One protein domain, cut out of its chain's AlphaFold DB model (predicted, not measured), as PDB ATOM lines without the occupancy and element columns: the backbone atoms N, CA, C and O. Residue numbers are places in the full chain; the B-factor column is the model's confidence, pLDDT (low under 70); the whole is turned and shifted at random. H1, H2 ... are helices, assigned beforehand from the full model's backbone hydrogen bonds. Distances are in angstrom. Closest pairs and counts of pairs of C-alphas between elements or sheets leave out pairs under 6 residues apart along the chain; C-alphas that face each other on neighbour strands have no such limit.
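What this domain is: This is residues 10 to 92 of the 112 residues of the protein "Uncharacterized conserved protein" of Rothia dentocariosa (UniProt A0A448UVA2). Helix H2 is the middle of a small, loose body, with H3 packed at about a right angle on its residues 34 to 38 and the short H4 packed on its residues 26 to 33. From beside H4 the long helix H5 runs away as a straight arm whose residues 73 to 90 stick out, and at the opposite end of the whole H1 touches no helix. The printed part has 83 residues with five named helices, in the order H1 H2 H3 H4 H5, and no named strand; the class is all helix. The whole is only just loose, close to extended, with a radius of gyration of the C-alphas of 17.6 A, and it spans 61 by 27 by 21 A, the arm making much of the length.

How they stand to each other: H1, residues 10 to 18, is apart from H2, residues 24 to 41. H2 touches H3, residues 43 to 48, with its residues 34 to 38 alone; the closest C-alphas, those of Glu 38 and Arg 46, are 6.3 A apart. The lines of H2 and H3 are about perpendicular, at 73 degrees. H3 is apart from H4, residues 59 to 63. H4 touches H2 at residues 26 to 33 of H2 alone, with the closest C-alphas, those of Ala 30 and Leu 62, 5.3 A apart. H5, residues 65 to 90, touches H4 only at the corner and only just, with 3 pairs of C-alphas within 8 A; the closest are those of Glu 61 and Tyr 68, 5.3 A apart. H2 and H5 are close but not clearly touching, with the closest C-alphas, those of Phe 33 and Pro 65, 6.1 A apart. They run the same way at a steep tilt of 51 degrees. H5 is apart from H1 and from H3. In H1, H3 and H5 every O i to N i+4 pair is within hydrogen-bond range; in H2 it is 13 of 14, and in H4 0 of 1, with 1 of 2 O i to N i+3 pairs within range.

Where its parts are: H1 begins at C-alpha 10, (-50.024, -33.865, 51.651), and is 12.1 A long from first to last C-alpha. H2 measures 25.8 A and ends at C-alpha 41, (-39.033, -4.388, 44.568). H3 measures 8.8 A and H4 6.8 A. H5, the longest helix, measures 37.8 A and ends at C-alpha 90, (-9.892, -1.230, 28.739).

The domain as a whole: The two C-alphas farthest apart are those of Thr 10 and Gly 92, at 61.4 A. Residues 73 to 92, of which 73 to 90 belong to H5, stand free; the body without them spans 36 by 22 by 19 A. The printed part has no cut. The links H1 to H2, H2 to H3 and H4 to H5 are tight, and the link H3 to H4, of 10 residues, is short. The mean pLDDT of the printed part is 87.9; residues 10 to 14 and residue 16 are under 70.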
ATOM      1  N   THR A  10     -50.811 -34.253  52.819       62.97
ATOM      2  CA  THR A  10     -50.024 -33.865  51.651       62.97
ATOM      3  C   THR A  10     -48.536 -33.683  51.938       62.97
ATOM      4  O   THR A  10     -47.740 -34.122  51.112       62.97
ATOM      5  N   GLU A  11     -48.131 -33.121  53.085       64.88
ATOM      6  CA  GLU A  11     -46.697 -32.949  53.391       64.88
ATOM      7  C   GLU A  11     -45.992 -34.304  53.577       64.88
ATOM      8  O   GLU A  11     -44.945 -34.538  52.978       64.88
ATOM      9  N   ARG A  12     -46.622 -35.263  54.275       63.19
ATOM     10  CA  ARG A  12     -46.058 -36.621  54.447       63.19
ATOM     11  C   ARG A  12     -45.976 -37.423  53.152       63.19
ATOM     12  O   ARG A  12     -45.074 -38.240  52.978       63.19
ATOM     13  N   VAL A  13     -46.934 -37.242  52.244       64.69
ATOM     14  CA  VAL A  13     -46.895 -37.918  50.939       64.69
ATOM     15  C   VAL A  13     -45.774 -37.333  50.079       64.69
ATOM     16  O   VAL A  13     -45.078 -38.093  49.413       64.69
ATOM     17  N   PHE A  14     -45.539 -36.020  50.140       61.38
ATOM     18  CA  PHE A  14     -44.438 -35.382  49.415       61.38
ATOM     19  C   PHE A  14     -43.067 -35.853  49.920       61.38
ATOM     20  O   PHE A  14     -42.220 -36.236  49.114       61.38
ATOM     21  N   GLU A  15     -42.894 -35.945  51.242       73.88
ATOM     22  CA  GLU A  15     -41.725 -36.571  51.877       73.88
ATOM     23  C   GLU A  15     -41.471 -37.983  51.360       73.88
ATOM     24  O   GLU A  15     -40.350 -38.335  51.002       73.88
ATOM     25  N   THR A  16     -42.527 -38.790  51.277       69.56
ATOM     26  CA  THR A  16     -42.418 -40.191  50.854       69.56
ATOM     27  C   THR A  16     -42.065 -40.320  49.366       69.56
ATOM     28  O   THR A  16     -41.414 -41.284  48.972       69.56
ATOM     29  N   LEU A  17     -42.487 -39.366  48.528       73.75
ATOM     30  CA  LEU A  17     -42.286 -39.411  47.075       73.75
ATOM     31  C   LEU A  17     -40.969 -38.775  46.615       73.75
ATOM     32  O   LEU A  17     -40.366 -39.265  45.664       73.75
ATOM     33  N   VAL A  18     -40.537 -37.689  47.260       77.69
ATOM     34  CA  VAL A  18     -39.368 -36.893  46.845       77.69
ATOM     35  C   VAL A  18     -38.187 -37.068  47.810       77.69
ATOM     36  O   VAL A  18     -37.060 -36.718  47.477       77.69
ATOM     37  N   GLY A  19     -38.411 -37.644  48.997       76.44
ATOM     38  CA  GLY A  19     -37.380 -37.835  50.022       76.44
ATOM     39  C   GLY A  19     -36.989 -36.549  50.757       76.44
ATOM     40  O   GLY A  19     -35.950 -36.519  51.411       76.44
ATOM     41  N   LEU A  20     -37.790 -35.485  50.634       77.19
ATOM     42  CA  LEU A  20     -37.516 -34.163  51.199       77.19
ATOM     43  C   LEU A  20     -38.586 -33.772  52.226       77.19
ATOM     44  O   LEU A  20     -39.772 -33.759  51.903       77.19
ATOM     45  N   GLU A  21     -38.156 -33.417  53.440       79.25
ATOM     46  CA  GLU A  21     -39.022 -32.910  54.515       79.25
ATOM     47  C   GLU A  21     -39.311 -31.419  54.337       79.25
ATOM     48  O   GLU A  21     -38.406 -30.576  54.322       79.25
ATOM     49  N   ILE A  22     -40.599 -31.082  54.230       79.06
ATOM     50  CA  ILE A  22     -41.046 -29.691  54.171       79.06
ATOM     51  C   ILE A  22     -41.297 -29.213  55.595       79.06
ATOM     52  O   ILE A  22     -42.274 -29.591  56.235       79.06
ATOM     53  N   ARG A  23     -40.439 -28.312  56.079       85.12
ATOM     54  CA  ARG A  23     -40.599 -27.682  57.395       85.12
ATOM     55  C   ARG A  23     -41.738 -26.655  57.334       85.12
ATOM     56  O   ARG A  23     -41.548 -25.598  56.727       85.12
ATOM     57  N   PRO A  24     -42.888 -26.861  58.012       85.06
ATOM     58  CA  PRO A  24     -44.044 -25.964  57.878       85.06
ATOM     59  C   PRO A  24     -43.760 -24.535  58.342       85.06
ATOM     60  O   PRO A  24     -44.438 -23.593  57.933       85.06
ATOM     61  N   ARG A  25     -42.779 -24.378  59.238       88.69
ATOM     62  CA  ARG A  25     -42.322 -23.072  59.708       88.69
ATOM     63  C   ARG A  25     -41.635 -22.304  58.580       88.69
ATOM     64  O   ARG A  25     -42.078 -21.210  58.265       88.69
ATOM     65  N   LEU A  26     -40.676 -22.933  57.902       88.56
ATOM     66  CA  LEU A  26     -39.918 -22.328  56.805       88.56
ATOM     67  C   LEU A  26     -40.817 -21.908  55.633       88.56
ATOM     68  O   LEU A  26     -40.585 -20.870  55.037       88.56
ATOM     69  N   VAL A  27     -41.889 -22.656  55.343       90.06
ATOM     70  CA  VAL A  27     -42.870 -22.263  54.309       90.06
ATOM     71  C   VAL A  27     -43.566 -20.943  54.652       90.06
ATOM     72  O   VAL A  27     -43.813 -20.132  53.763       90.06
ATOM     73  N   ARG A  28     -43.892 -20.711  55.930       92.44
ATOM     74  CA  ARG A  28     -44.515 -19.450  56.363       92.44
ATOM     75  C   ARG A  28     -43.534 -18.289  56.293       92.44
ATOM     76  O   ARG A  28     -43.927 -17.223  55.832       92.44
ATOM     77  N   GLU A  29     -42.289 -18.516  56.699       93.94
ATOM     78  CA  GLU A  29     -41.241 -17.496  56.589       93.94
ATOM     79  C   GLU A  29     -40.966 -17.156  55.121       93.94
ATOM     80  O   GLU A  29     -40.982 -15.989  54.750       93.94
ATOM     81  N   ALA A  30     -40.905 -18.163  54.243       94.25
ATOM     82  CA  ALA A  30     -40.789 -17.959  52.803       94.25
ATOM     83  C   ALA A  30     -41.936 -17.115  52.231       94.25
ATOM     84  O   ALA A  30     -41.706 -16.188  51.462       94.25
ATOM     85  N   GLN A  31     -43.184 -17.407  52.615       94.12
ATOM     86  CA  GLN A  31     -44.336 -16.602  52.193       94.12
ATOM     87  C   GLN A  31     -44.223 -15.149  52.662       94.12
ATOM     88  O   GLN A  31     -44.578 -14.239  51.914       94.12
ATOM     89  N   ASN A  32     -43.751 -14.931  53.891       94.19
ATOM     90  CA  ASN A  32     -43.552 -13.591  54.424       94.19
ATOM     91  C   ASN A  32     -42.448 -12.846  53.664       94.19
ATOM     92  O   ASN A  32     -42.695 -11.734  53.206       94.19
ATOM     93  N   PHE A  33     -41.293 -13.490  53.470       95.00
ATOM     94  CA  PHE A  33     -40.169 -12.965  52.701       95.00
ATOM     95  C   PHE A  33     -40.615 -12.523  51.306       95.00
ATOM     96  O   PHE A  33     -40.462 -11.358  50.956       95.00
ATOM     97  N   TRP A  34     -41.245 -13.418  50.537       93.56
ATOM     98  CA  TRP A  34     -41.623 -13.121  49.155       93.56
ATOM     99  C   TRP A  34     -42.653 -12.003  49.048       93.56
ATOM    100  O   TRP A  34     -42.555 -11.187  48.140       93.56
ATOM    101  N   ARG A  35     -43.602 -11.919  49.989       93.56
ATOM    102  CA  ARG A  35     -44.539 -10.792  50.052       93.56
ATOM    103  C   ARG A  35     -43.807  -9.476  50.305       93.56
ATOM    104  O   ARG A  35     -44.046  -8.509  49.599       93.56
ATOM    105  N   THR A  36     -42.928  -9.433  51.303       93.19
ATOM    106  CA  THR A  36     -42.187  -8.212  51.640       93.19
ATOM    107  C   THR A  36     -41.227  -7.804  50.523       93.19
ATOM    108  O   THR A  36     -41.095  -6.617  50.240       93.19
ATOM    109  N   TYR A  37     -40.590  -8.768  49.861       93.75
ATOM    110  CA  TYR A  37     -39.714  -8.519  48.720       93.75
ATOM    111  C   TYR A  37     -40.498  -7.956  47.526       93.75
ATOM    112  O   TYR A  37     -40.110  -6.937  46.965       93.75
ATOM    113  N   GLU A  38     -41.646  -8.554  47.192       93.56
ATOM    114  CA  GLU A  38     -42.538  -8.068  46.132       93.56
ATOM    115  C   GLU A  38     -43.072  -6.657  46.433       93.56
ATOM    116  O   GLU A  38     -43.109  -5.809  45.545       93.56
ATOM    117  N   GLU A  39     -43.426  -6.362  47.688       93.81
ATOM    118  CA  GLU A  39     -43.861  -5.021  48.110       93.81
ATOM    119  C   GLU A  39     -42.760  -3.956  47.956       93.81
ATOM    120  O   GLU A  39     -43.071  -2.799  47.669       93.81
ATOM    121  N   LYS A  40     -41.486  -4.326  48.147       93.25
ATOM    122  CA  LYS A  40     -40.337  -3.409  48.045       93.25
ATOM    123  C   LYS A  40     -39.829  -3.237  46.610       93.25
ATOM    124  O   LYS A  40     -39.497  -2.119  46.225       93.25
ATOM    125  N   HIS A  41     -39.759  -4.326  45.846       93.06
ATOM    126  CA  HIS A  41     -39.033  -4.388  44.568       93.06
ATOM    127  C   HIS A  41     -39.931  -4.659  43.352       93.06
ATOM    128  O   HIS A  41     -39.489  -4.489  42.219       93.06
ATOM    129  N   GLY A  42     -41.196  -5.034  43.560       94.69
ATOM    130  CA  GLY A  42     -42.128  -5.409  42.496       94.69
ATOM    131  C   GLY A  42     -42.088  -6.899  42.148       94.69
ATOM    132  O   GLY A  42     -41.259  -7.663  42.651       94.69
ATOM    133  N   TYR A  43     -43.015  -7.334  41.289       93.50
ATOM    134  CA  TYR A  43     -43.103  -8.748  40.906       93.50
ATOM    135  C   TYR A  43     -41.994  -9.135  39.920       93.50
ATOM    136  O   TYR A  43     -41.480 -10.246  40.004       93.50
ATOM    137  N   GLU A  44     -41.583  -8.220  39.034       95.25
ATOM    138  CA  GLU A  44     -40.530  -8.479  38.051       95.25
ATOM    139  C   GLU A  44     -39.199  -8.831  38.724       95.25
ATOM    140  O   GLU A  44     -38.550  -9.795  38.327       95.25
ATOM    141  N   ALA A  45     -38.830  -8.107  39.786       91.81
ATOM    142  CA  ALA A  45     -37.605  -8.371  40.540       91.81
ATOM    143  C   ALA A  45     -37.625  -9.762  41.191       91.81
ATOM    144  O   ALA A  45     -36.623 -10.472  41.204       91.81
ATOM    145  N   ARG A  46     -38.784 -10.193  41.707       91.00
ATOM    146  CA  ARG A  46     -38.941 -11.548  42.250       91.00
ATOM    147  C   ARG A  46     -38.737 -12.606  41.169       91.00
ATOM    148  O   ARG A  46     -38.139 -13.640  41.459       91.00
ATOM    149  N   ASP A  47     -39.264 -12.378  39.972       92.50
ATOM    150  CA  ASP A  47     -39.146 -13.319  38.858       92.50
ATOM    151  C   ASP A  47     -37.702 -13.396  38.336       92.50
ATOM    152  O   ASP A  47     -37.226 -14.483  38.012       92.50
ATOM    153  N   GLU A  48     -36.970 -12.280  38.341       92.88
ATOM    154  CA  GLU A  48     -35.551 -12.228  37.975       92.88
ATOM    155  C   GLU A  48     -34.670 -13.086  38.896       92.88
ATOM    156  O   GLU A  48     -33.769 -13.775  38.420       92.88
ATOM    157  N   LEU A  49     -34.988 -13.161  40.194       91.81
ATOM    158  CA  LEU A  49     -34.283 -14.051  41.126       91.81
ATOM    159  C   LEU A  49     -34.400 -15.538  40.760       91.81
ATOM    160  O   LEU A  49     -33.605 -16.339  41.233       91.81
ATOM    161  N   TRP A  50     -35.350 -15.936  39.913       90.50
ATOM    162  CA  TRP A  50     -35.440 -17.316  39.426       90.50
ATOM    163  C   TRP A  50     -34.566 -17.595  38.201       90.50
ATOM    164  O   TRP A  50     -34.484 -18.750  37.775       90.50
ATOM    165  N   ALA A  51     -33.907 -16.581  37.629       92.38
ATOM    166  CA  ALA A  51     -33.027 -16.753  36.475       92.38
ATOM    167  C   ALA A  51     -31.792 -17.609  36.794       92.38
ATOM    168  O   ALA A  51     -31.273 -18.285  35.903       92.38
ATOM    169  N   ALA A  52     -31.353 -17.619  38.056       88.62
ATOM    170  CA  ALA A  52     -30.211 -18.391  38.517       88.62
ATOM    171  C   ALA A  52     -30.473 -18.993  39.913       88.62
ATOM    172  O   ALA A  52     -31.092 -18.356  40.759       88.62
ATOM    173  N   PRO A  53     -30.047 -20.235  40.194       88.62
ATOM    174  CA  PRO A  53     -30.300 -20.870  41.488       88.62
ATOM    175  C   PRO A  53     -29.536 -20.233  42.664       88.62
ATOM    176  O   PRO A  53     -29.975 -20.357  43.804       88.62
ATOM    177  N   GLU A  54     -28.403 -19.581  42.416       89.44
ATOM    178  CA  GLU A  54     -27.545 -18.949  43.427       89.44
ATOM    179  C   GLU A  54     -28.067 -17.600  43.943       89.44
ATOM    180  O   GLU A  54     -27.721 -17.190  45.055       89.44
ATOM    181  N   THR A  55     -28.917 -16.925  43.167       91.12
ATOM    182  CA  THR A  55     -29.520 -15.642  43.559       91.12
ATOM    183  C   THR A  55     -30.681 -15.841  44.528       91.12
ATOM    184  O   THR A  55     -31.001 -14.938  45.296       91.12
ATOM    185  N   LEU A  56     -31.267 -17.039  44.577       93.25
ATOM    186  CA  LEU A  56     -32.352 -17.350  45.499       93.25
ATOM    187  C   LEU A  56     -31.919 -17.230  46.973       93.25
ATOM    188  O   LEU A  56     -30.777 -17.543  47.326       93.25
ATOM    189  N   PRO A  57     -32.840 -16.822  47.864       93.81
ATOM    190  CA  PRO A  57     -32.587 -16.795  49.296       93.81
ATOM    191  C   PRO A  57     -32.390 -18.207  49.854       93.81
ATOM    192  O   PRO A  57     -33.118 -19.156  49.538       93.81
ATOM    193  N   THR A  58     -31.428 -18.334  50.754       92.38
ATOM    194  CA  THR A  58     -31.198 -19.530  51.560       92.38
ATOM    195  C   THR A  58     -32.257 -19.680  52.652       92.38
ATOM    196  O   THR A  58     -32.959 -18.742  53.018       92.38
ATOM    197  N   ALA A  59     -32.349 -20.868  53.258       90.56
ATOM    198  CA  ALA A  59     -33.301 -21.106  54.344       90.56
ATOM    199  C   ALA A  59     -33.108 -20.173  55.557       90.56
ATOM    200  O   ALA A  59     -34.088 -19.887  56.233       90.56
ATOM    201  N   ALA A  60     -31.882 -19.719  55.834       90.88
ATOM    202  CA  ALA A  60     -31.611 -18.785  56.926       90.88
ATOM    203  C   ALA A  60     -32.092 -17.365  56.584       90.88
ATOM    204  O   ALA A  60     -32.728 -16.717  57.403       90.88
ATOM    205  N   GLU A  61     -31.865 -16.925  55.350       93.50
ATOM    206  CA  GLU A  61     -32.313 -15.624  54.836       93.50
ATOM    207  C   GLU A  61     -33.836 -15.531  54.687       93.50
ATOM    208  O   GLU A  61     -34.421 -14.460  54.807       93.50
ATOM    209  N   LEU A  62     -34.518 -16.659  54.480       93.25
ATOM    210  CA  LEU A  62     -35.980 -16.682  54.545       93.25
ATOM    211  C   LEU A  62     -36.494 -16.381  55.961       93.25
ATOM    212  O   LEU A  62     -37.580 -15.822  56.089       93.25
ATOM    213  N   GLU A  63     -35.745 -16.759  57.005       91.19
ATOM    214  CA  GLU A  63     -36.069 -16.429  58.402       91.19
ATOM    215  C   GLU A  63     -35.632 -14.996  58.780       91.19
ATOM    216  O   GLU A  63     -36.215 -14.415  59.696       91.19
ATOM    217  N   ASP A  64     -34.656 -14.421  58.066       90.50
ATOM    218  CA  ASP A  64     -34.131 -13.061  58.254       90.50
ATOM    219  C   ASP A  64     -34.005 -12.309  56.908       90.50
ATOM    220  O   ASP A  64     -32.956 -12.361  56.256       90.50
ATOM    221  N   PRO A  65     -35.066 -11.598  56.472       87.31
ATOM    222  CA  PRO A  65     -35.067 -10.879  55.200       87.31
ATOM    223  C   PRO A  65     -33.999  -9.785  55.100       87.31
ATOM    224  O   PRO A  65     -33.556  -9.478  53.996       87.31
ATOM    225  N   ASP A  66     -33.588  -9.192  56.224       89.69
ATOM    226  CA  ASP A  66     -32.588  -8.122  56.221       89.69
ATOM    227  C   ASP A  66     -31.195  -8.686  55.898       89.69
ATOM    228  O   ASP A  66     -30.407  -8.033  55.214       89.69
ATOM    229  N   ALA A  67     -30.913  -9.931  56.305       91.25
ATOM    230  CA  ALA A  67     -29.680 -10.627  55.939       91.25
ATOM    231  C   ALA A  67     -29.562 -10.855  54.422       91.25
ATOM    232  O   ALA A  67     -28.471 -10.727  53.864       91.25
ATOM    233  N   TYR A  68     -30.678 -11.144  53.743       93.62
ATOM    234  CA  TYR A  68     -30.695 -11.289  52.286       93.62
ATOM    235  C   TYR A  68     -30.337  -9.978  51.584       93.62
ATOM    236  O   TYR A  68     -29.501  -9.970  50.684       93.62
ATOM    237  N   GLU A  69     -30.964  -8.874  51.995       91.25
ATOM    238  CA  GLU A  69     -30.736  -7.554  51.395       91.25
ATOM    239  C   GLU A  69     -29.286  -7.104  51.603       91.25
ATOM    240  O   GLU A  69     -28.647  -6.662  50.654       91.25
ATOM    241  N   ALA A  70     -28.723  -7.314  52.800       91.94
ATOM    242  CA  ALA A  70     -27.320  -7.005  53.075       91.94
ATOM    243  C   ALA A  70     -26.367  -7.752  52.127       91.94
ATOM    244  O   ALA A  70     -25.478  -7.142  51.537       91.94
ATOM    245  N   ARG A  71     -26.600  -9.055  51.908       92.25
ATOM    246  CA  ARG A  71     -25.835  -9.852  50.939       92.25
ATOM    247  C   ARG A  71     -25.991  -9.313  49.512       92.25
ATOM    248  O   ARG A  71     -25.021  -9.261  48.765       92.25
ATOM    249  N   GLN A  72     -27.206  -8.939  49.107       90.12
ATOM    250  CA  GLN A  72     -27.450  -8.374  47.773       90.12
ATOM    251  C   GLN A  72     -26.748  -7.028  47.573       90.12
ATOM    252  O   GLN A  72     -26.249  -6.758  46.483       90.12
ATOM    253  N   ASP A  73     -26.697  -6.193  48.606       89.81
ATOM    254  CA  ASP A  73     -25.994  -4.918  48.553       89.81
ATOM    255  C   ASP A  73     -24.475  -5.115  48.460       89.81
ATOM    256  O   ASP A  73     -23.831  -4.428  47.669       89.81
ATOM    257  N   GLU A  74     -23.906  -6.092  49.177       88.81
ATOM    258  CA  GLU A  74     -22.497  -6.484  49.028       88.81
ATOM    259  C   GLU A  74     -22.181  -6.909  47.585       88.81
ATOM    260  O   GLU A  74     -21.260  -6.361  46.979       88.81
ATOM    261  N   PHE A  75     -23.001  -7.785  46.989       85.44
ATOM    262  CA  PHE A  75     -22.826  -8.205  45.592       85.44
ATOM    263  C   PHE A  75     -22.869  -7.033  44.604       85.44
ATOM    264  O   PHE A  75     -22.064  -6.980  43.680       85.44
ATOM    265  N   LYS A  76     -23.786  -6.075  44.790       85.50
ATOM    266  CA  LYS A  76     -23.868  -4.889  43.921       85.50
ATOM    267  C   LYS A  76     -22.637  -3.995  44.046       85.50
ATOM    268  O   LYS A  76     -22.216  -3.405  43.057       85.50
ATOM    269  N   VAL A  77     -22.082  -3.854  45.250       85.62
ATOM    270  CA  VAL A  77     -20.857  -3.070  45.463       85.62
ATOM    271  C   VAL A  77     -19.667  -3.734  44.772       85.62
ATOM    272  O   VAL A  77     -18.905  -3.036  44.106       85.62
ATOM    273  N   GLU A  78     -19.533  -5.057  44.884       84.88
ATOM    274  CA  GLU A  78     -18.487  -5.822  44.190       84.88
ATOM    275  C   GLU A  78     -18.603  -5.705  42.661       84.88
ATOM    276  O   GLU A  78     -17.595  -5.494  41.989       84.88
ATOM    277  N   ASP A  79     -19.820  -5.776  42.116       86.81
ATOM    278  CA  ASP A  79     -20.085  -5.646  40.675       86.81
ATOM    279  C   ASP A  79     -19.671  -4.261  40.139       86.81
ATOM    280  O   ASP A  79     -18.979  -4.149  39.128       86.81
ATOM    281  N   ILE A  80     -19.993  -3.191  40.878       88.62
ATOM    282  CA  ILE A  80     -19.587  -1.817  40.532       88.62
ATOM    283  C   ILE A  80     -18.058  -1.654  40.544       88.62
ATOM    284  O   ILE A  80     -17.503  -0.952  39.690       88.62
ATOM    285  N   ASP A  81     -17.369  -2.251  41.519       89.44
ATOM    286  CA  ASP A  81     -15.906  -2.187  41.603       89.44
ATOM    287  C   ASP A  81     -15.260  -2.948  40.440       89.44
ATOM    288  O   ASP A  81     -14.406  -2.402  39.735       89.44
ATOM    289  N   PHE A  82     -15.754  -4.155  40.150       91.12
ATOM    290  CA  PHE A  82     -15.302  -4.962  39.020       91.12
ATOM    291  C   PHE A  82     -15.457  -4.227  37.683       91.12
ATOM    292  O   PHE A  82     -14.500  -4.151  36.909       91.12
ATOM    293  N   ASP A  83     -16.620  -3.624  37.425       91.69
ATOM    294  CA  ASP A  83     -16.861  -2.827  36.219       91.69
ATOM    295  C   ASP A  83     -15.909  -1.627  36.125       91.69
ATOM    296  O   ASP A  83     -15.391  -1.304  35.050       91.69
ATOM    297  N   THR A  84     -15.619  -0.985  37.258       93.38
ATOM    298  CA  THR A  84     -14.681   0.142  37.329       93.38
ATOM    299  C   THR A  84     -13.249  -0.295  37.012       93.38
ATOM    300  O   THR A  84     -12.538   0.390  36.271       93.38
ATOM    301  N   GLU A  85     -12.791  -1.419  37.564       91.62
ATOM    302  CA  GLU A  85     -11.470  -1.985  37.270       91.62
ATOM    303  C   GLU A  85     -11.356  -2.448  35.816       91.62
ATOM    304  O   GLU A  85     -10.355  -2.166  35.149       91.62
ATOM    305  N   LEU A  86     -12.401  -3.090  35.291       92.06
ATOM    306  CA  LEU A  86     -12.477  -3.511  33.898       92.06
ATOM    307  C   LEU A  86     -12.411  -2.310  32.951       92.06
ATOM    308  O   LEU A  86     -11.686  -2.348  31.957       92.06
ATOM    309  N   GLN A  87     -13.111  -1.222  33.270       93.00
ATOM    310  CA  GLN A  87     -13.049  -0.002  32.478       93.00
ATOM    311  C   GLN A  87     -11.643   0.611  32.493       93.00
ATOM    312  O   GLN A  87     -11.122   0.952  31.434       93.00
ATOM    313  N   LYS A  88     -10.975   0.667  33.653       90.69
ATOM    314  CA  LYS A  88      -9.575   1.123  33.743       90.69
ATOM    315  C   LYS A  88      -8.632   0.260  32.898       90.69
ATOM    316  O   LYS A  88      -7.748   0.806  32.241       90.69
ATOM    317  N   LEU A  89      -8.815  -1.065  32.888       89.94
ATOM    318  CA  LEU A  89      -8.052  -1.983  32.034       89.94
ATOM    319  C   LEU A  89      -8.265  -1.669  30.547       89.94
ATOM    320  O   LEU A  89      -7.298  -1.573  29.793       89.94
ATOM    321  N   LEU A  90      -9.524  -1.508  30.130       91.00
ATOM    322  CA  LEU A  90      -9.892  -1.230  28.739       91.00
ATOM    323  C   LEU A  90      -9.409   0.146  28.263       91.00
ATOM    324  O   LEU A  90      -8.976   0.271  27.120       91.00
ATOM    325  N   ASP A  91      -9.419   1.143  29.148       91.62
ATOM    326  CA  ASP A  91      -8.924   2.499  28.887       91.62
ATOM    327  C   ASP A  91      -7.378   2.584  28.878       91.62
ATOM    328  O   ASP A  91      -6.817   3.655  28.651       91.62
ATOM    329  N   GLY A  92      -6.672   1.460  29.074       81.94
ATOM    330  CA  GLY A  92      -5.209   1.370  28.979       81.94
ATOM    331  C   GLY A  92      -4.459   1.638  30.289       81.94
ATOM    332  O   GLY A  92      -3.250   1.856  30.266       81.94
TER     333      GLY A  92